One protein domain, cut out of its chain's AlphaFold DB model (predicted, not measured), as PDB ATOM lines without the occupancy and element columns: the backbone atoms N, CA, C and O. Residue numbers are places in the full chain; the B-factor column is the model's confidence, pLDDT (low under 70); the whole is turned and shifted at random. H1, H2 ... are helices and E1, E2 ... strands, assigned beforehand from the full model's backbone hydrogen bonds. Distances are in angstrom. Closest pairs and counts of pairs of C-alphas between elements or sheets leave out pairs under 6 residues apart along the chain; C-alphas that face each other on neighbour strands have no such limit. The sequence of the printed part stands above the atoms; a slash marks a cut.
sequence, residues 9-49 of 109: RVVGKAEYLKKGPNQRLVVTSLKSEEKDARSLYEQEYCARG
ATOM      1  N   ARG A   9     225.814 158.151 242.170       81.19
ATOM      2  CA  ARG A   9     226.151 158.386 243.574       81.19
ATOM      3  C   ARG A   9     225.190 159.427 244.144       81.19
ATOM      4  O   ARG A   9     224.899 160.431 243.493       81.19
ATOM      5  N   VAL A  10     224.714 159.201 245.363       80.88
ATOM      6  CA  VAL A  10     223.863 160.148 246.092       80.88
ATOM      7  C   VAL A  10     224.546 160.485 247.408       80.88
ATOM      8  O   VAL A  10     224.874 159.591 248.184       80.88
ATOM      9  N   VAL A  11     224.770 161.773 247.652       82.38
ATOM     10  CA  VAL A  11     225.279 162.293 248.924       82.38
ATOM     11  C   VAL A  11     224.102 162.881 249.692       82.38
ATOM     12  O   VAL A  11     223.509 163.871 249.268       82.38
ATOM     13  N   GLY A  12     223.741 162.255 250.811       81.19
ATOM     14  CA  GLY A  12     222.719 162.770 251.717       81.19
ATOM     15  C   GLY A  12     223.328 163.657 252.797       81.19
ATOM     16  O   GLY A  12     224.182 163.199 253.554       81.19
ATOM     17  N   LYS A  13     222.856 164.901 252.908       78.94
ATOM     18  CA  LYS A  13     223.084 165.761 254.073       78.94
ATOM     19  C   LYS A  13     221.788 165.861 254.873       78.94
ATOM     20  O   LYS A  13     220.794 166.383 254.374       78.94
ATOM     21  N   ALA A  14     221.811 165.402 256.117       80.00
ATOM     22  CA  ALA A  14     220.782 165.723 257.098       80.00
ATOM     23  C   ALA A  14     221.305 166.856 257.989       80.00
ATOM     24  O   ALA A  14     222.310 166.686 258.675       80.00
ATOM     25  N   GLU A  15     220.644 168.013 257.971       77.25
ATOM     26  CA  GLU A  15     220.923 169.121 258.889       77.25
ATOM     27  C   GLU A  15     219.641 169.524 259.630       77.25
ATOM     28  O   GLU A  15     218.544 169.476 259.073       77.25
ATOM     29  N   TYR A  16     219.759 169.899 260.904       73.06
ATOM     30  CA  TYR A  16     218.630 170.369 261.706       73.06
ATOM     31  C   TYR A  16     218.818 171.857 261.995       73.06
ATOM     32  O   TYR A  16     219.820 172.261 262.582       73.06
ATOM     33  N   LEU A  17     217.879 172.681 261.538       78.00
ATOM     34  CA  LEU A  17     217.951 174.140 261.624       78.00
ATOM     35  C   LEU A  17     216.870 174.674 262.571       78.00
ATOM     36  O   LEU A  17     215.924 173.972 262.921       78.00
ATOM     37  N   LYS A  18     216.936 175.966 262.922       71.31
ATOM     38  CA  LYS A  18     215.882 176.641 263.713       71.31
ATOM     39  C   LYS A  18     214.482 176.603 263.066       71.31
ATOM     40  O   LYS A  18     213.507 176.889 263.746       71.31
ATOM     41  N   LYS A  19     214.379 176.254 261.776       75.19
ATOM     42  CA  LYS A  19     213.118 176.042 261.037       75.19
ATOM     43  C   LYS A  19     212.711 174.557 260.910       75.19
ATOM     44  O   LYS A  19     211.787 174.257 260.166       75.19
ATOM     45  N   GLY A  20     213.385 173.641 261.615       79.44
ATOM     46  CA  GLY A  20     213.121 172.197 261.586       79.44
ATOM     47  C   GLY A  20     214.156 171.379 260.792       79.44
ATOM     48  O   GLY A  20     215.230 171.892 260.451       79.44
ATOM     49  N   PRO A  21     213.862 170.094 260.510       78.75
ATOM     50  CA  PRO A  21     214.751 169.212 259.762       78.75
ATOM     51  C   PRO A  21     214.829 169.615 258.282       78.75
ATOM     52  O   PRO A  21     213.818 169.822 257.618       78.75
ATOM     53  N   ASN A  22     216.048 169.682 257.756       75.44
ATOM     54  CA  ASN A  22     216.366 170.016 256.371       75.44
ATOM     55  C   ASN A  22     217.241 168.881 255.813       75.44
ATOM     56  O   ASN A  22     218.433 168.782 256.098       75.44
ATOM     57  N   GLN A  23     216.618 167.968 255.069       77.62
ATOM     58  CA  GLN A  23     217.301 166.849 254.421       77.62
ATOM     59  C   GLN A  23     217.537 167.185 252.946       77.62
ATOM     60  O   GLN A  23     216.600 167.511 252.219       77.62
ATOM     61  N   ARG A  24     218.792 167.094 252.499       79.81
ATOM     62  CA  ARG A  24     219.218 167.404 251.129       79.81
ATOM     63  C   ARG A  24     219.886 166.187 250.509       79.81
ATOM     64  O   ARG A  24     220.810 165.624 251.091       79.81
ATOM     65  N   LEU A  25     219.436 165.798 249.320       79.88
ATOM     66  CA  LEU A  25     220.011 164.697 248.545       79.88
ATOM     67  C   LEU A  25     220.689 165.267 247.297       79.88
ATOM     68  O   LEU A  25     220.021 165.785 246.404       79.88
ATOM     69  N   VAL A  26     222.017 165.171 247.234       79.62
ATOM     70  CA  VAL A  26     222.817 165.629 246.094       79.62
ATOM     71  C   VAL A  26     223.169 164.423 245.226       79.62
ATOM     72  O   VAL A  26     224.020 163.608 245.583       79.62
ATOM     73  N   VAL A  27     222.488 164.283 244.087       82.12
ATOM     74  CA  VAL A  27     222.777 163.238 243.092       82.12
ATOM     75  C   VAL A  27     223.917 163.708 242.192       82.12
ATOM     76  O   VAL A  27     223.841 164.792 241.619       82.12
ATOM     77  N   THR A  28     224.957 162.890 242.036       78.38
ATOM     78  CA  THR A  28     226.167 163.237 241.281       78.38
ATOM     79  C   THR A  28     226.645 162.099 240.375       78.38
ATOM     80  O   THR A  28     226.362 160.921 240.610       78.38
ATOM     81  N   SER A  29     227.383 162.466 239.329       81.06
ATOM     82  CA  SER A  29     228.196 161.559 238.511       81.06
ATOM     83  C   SER A  29     229.658 161.475 238.972       81.06
ATOM     84  O   SER A  29     230.368 160.596 238.498       81.06
ATOM     85  N   LEU A  30     230.103 162.358 239.878       79.50
ATOM     86  CA  LEU A  30     231.473 162.372 240.406       79.50
ATOM     87  C   LEU A  30     231.700 161.213 241.383       79.50
ATOM     88  O   LEU A  30     230.930 161.026 242.335       79.50
ATOM     89  N   LYS A  31     232.784 160.467 241.188       77.12
ATOM     90  CA  LYS A  31     233.174 159.327 242.022       77.12
ATOM     91  C   LYS A  31     233.639 159.756 243.412       77.12
ATOM     92  O   LYS A  31     233.997 160.911 243.649       77.12
ATOM     93  N   SER A  32     233.633 158.803 244.338       72.25
ATOM     94  CA  SER A  32     234.160 158.949 245.704       72.25
ATOM     95  C   SER A  32     235.626 159.379 245.719       72.25
ATOM     96  O   SER A  32     236.005 160.207 246.541       72.25
ATOM     97  N   GLU A  33     236.409 158.844 244.786       73.25
ATOM     98  CA  GLU A  33     237.843 159.090 244.610       73.25
ATOM     99  C   GLU A  33     238.142 160.487 244.037       73.25
ATOM    100  O   GLU A  33     239.215 161.028 244.275       73.25
ATOM    101  N   GLU A  34     237.202 161.072 243.284       75.12
ATOM    102  CA  GLU A  34     237.368 162.380 242.630       75.12
ATOM    103  C   GLU A  34     237.027 163.538 243.576       75.12
ATOM    104  O   GLU A  34     237.765 164.519 243.647       75.12
ATOM    105  N   LYS A  35     235.907 163.427 244.307       72.50
ATOM    106  CA  LYS A  35     235.519 164.349 245.388       72.50
ATOM    107  C   LYS A  35     234.814 163.597 246.510       72.50
ATOM    108  O   LYS A  35     233.830 162.883 246.283       72.50
ATOM    109  N   ASP A  36     235.263 163.820 247.739       81.56
ATOM    110  CA  ASP A  36     234.602 163.321 248.940       81.56
ATOM    111  C   ASP A  36     233.207 163.963 249.128       81.56
ATOM    112  O   ASP A  36     232.830 164.928 248.460       81.56
ATOM    113  N   ALA A  37     232.402 163.399 250.031       77.31
ATOM    114  CA  ALA A  37     231.020 163.837 250.242       77.31
ATOM    115  C   ALA A  37     230.897 165.268 250.804       77.31
ATOM    116  O   ALA A  37     229.901 165.944 250.536       77.31
ATOM    117  N   ARG A  38     231.893 165.733 251.567       76.88
ATOM    118  CA  ARG A  38     231.915 167.060 252.182       76.88
ATOM    119  C   ARG A  38     232.340 168.115 251.169       76.88
ATOM    120  O   ARG A  38     231.578 169.056 250.966       76.88
ATOM    121  N   SER A  39     233.466 167.934 250.474       79.00
ATOM    122  CA  SER A  39     233.912 168.883 249.437       79.00
ATOM    123  C   SER A  39     232.881 169.021 248.316       79.00
ATOM    124  O   SER A  39     232.640 170.120 247.829       79.00
ATOM    125  N   LEU A  40     232.192 167.934 247.949       81.12
ATOM    126  CA  LEU A  40     231.103 167.987 246.971       81.12
ATOM    127  C   LEU A  40     229.901 168.821 247.456       81.12
ATOM    128  O   LEU A  40     229.279 169.520 246.655       81.12
ATOM    129  N   TYR A  41     229.576 168.796 248.752       77.31
ATOM    130  CA  TYR A  41     228.530 169.663 249.300       77.31
ATOM    131  C   TYR A  41     229.009 171.120 249.440       77.31
ATOM    132  O   TYR A  41     228.332 172.044 248.993       77.31
ATOM    133  N   GLU A  42     230.172 171.333 250.058       76.75
ATOM    134  CA  GLU A  42     230.675 172.659 250.433       76.75
ATOM    135  C   GLU A  42     231.217 173.464 249.238       76.75
ATOM    136  O   GLU A  42     231.028 174.677 249.210       76.75
ATOM    137  N   GLN A  43     231.837 172.821 248.241       73.56
ATOM    138  CA  GLN A  43     232.452 173.506 247.091       73.56
ATOM    139  C   GLN A  43     231.542 173.541 245.857       73.56
ATOM    140  O   GLN A  43     231.403 174.593 245.248       73.56
ATOM    141  N   GLU A  44     230.895 172.430 245.483       75.19
ATOM    142  CA  GLU A  44     230.051 172.386 244.272       75.19
ATOM    143  C   GLU A  44     228.609 172.822 244.562       75.19
ATOM    144  O   GLU A  44     228.075 173.737 243.931       75.19
ATOM    145  N   TYR A  45     227.956 172.164 245.525       73.81
ATOM    146  CA  TYR A  45     226.526 172.366 245.770       73.81
ATOM    147  C   TYR A  45     226.229 173.743 246.386       73.81
ATOM    148  O   TYR A  45     225.318 174.432 245.920       73.81
ATOM    149  N   CYS A  46     227.016 174.191 247.371       73.69
ATOM    150  CA  CYS A  46     226.872 175.537 247.934       73.69
ATOM    151  C   CYS A  46     227.225 176.649 246.930       73.69
ATOM    152  O   CYS A  46     226.461 177.604 246.827       73.69
ATOM    153  N   ALA A  47     228.307 176.529 246.147       69.94
ATOM    154  CA  ALA A  47     228.665 177.560 245.161       69.94
ATOM    155  C   ALA A  47     227.620 177.684 244.039       69.94
ATOM    156  O   ALA A  47     227.305 178.793 243.599       69.94
ATOM    157  N   ARG A  48     227.007 176.565 243.622       71.88
ATOM    158  CA  ARG A  48     225.832 176.588 242.741       71.88
ATOM    159  C   ARG A  48     224.647 177.306 243.395       71.88
ATOM    160  O   ARG A  48     223.980 178.088 242.723       71.88
ATOM    161  N   GLY A  49     224.384 177.044 244.677       67.69
ATOM    162  CA  GLY A  49     223.340 177.733 245.442       67.69
ATOM    163  C   GLY A  49     223.552 179.248 245.484       67.69
ATOM    164  O   GLY A  49     222.625 179.996 245.199       67.69
TER     165      GLY A  49
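This is residues 9 to 49 of the 109 residues of the protein "Transposase" of Planctomycetia bacterium (UniProt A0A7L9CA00). A long two-stranded hairpin, E1 and E2, has one helix, H1, set loosely to one side near the hairpin's open end, while its tip, residues 16 to 21, sticks out free. The printed part has 41 residues, with two antiparallel strands and then one helix: a mixed class. It is only just loose, close to compact, with a radius of gyration of the C-alphas of 11.0 A, and elongated, spanning 33 by 18 by 12 A.

E1, residues 9 to 17, and E2, residues 20 to 28, form an antiparallel hairpin at 163 degrees; N 11 and O 26 are 2.9 A apart, within hydrogen-bond range, as are N 22 and O 15, at 2.8 A. The closest C-alphas of E1 and H1, residues 37 to 49, are those of Val 11 and Ala 37, 6.1 A apart. For E2 and H1 they are Val 26 and Tyr 41, 7.7 A. In H1, 6 of 9 O i to N i+4 pairs are within hydrogen-bond range.

E1 begins at C-alpha 9 (226.151, 158.386, 243.574) and is 25.3 A long; E2 is 25.7 A. H1, 16.6 A, ends at C-alpha 49 (223.340, 177.733, 245.442).

The C-alphas farthest apart, Lys 19 and Glu 33, are 34.2 A apart. The printed part has no cut. The link from E1 to E2 is tight, that from E2 to H1 short. Residues 47 and 49 have pLDDT under 70.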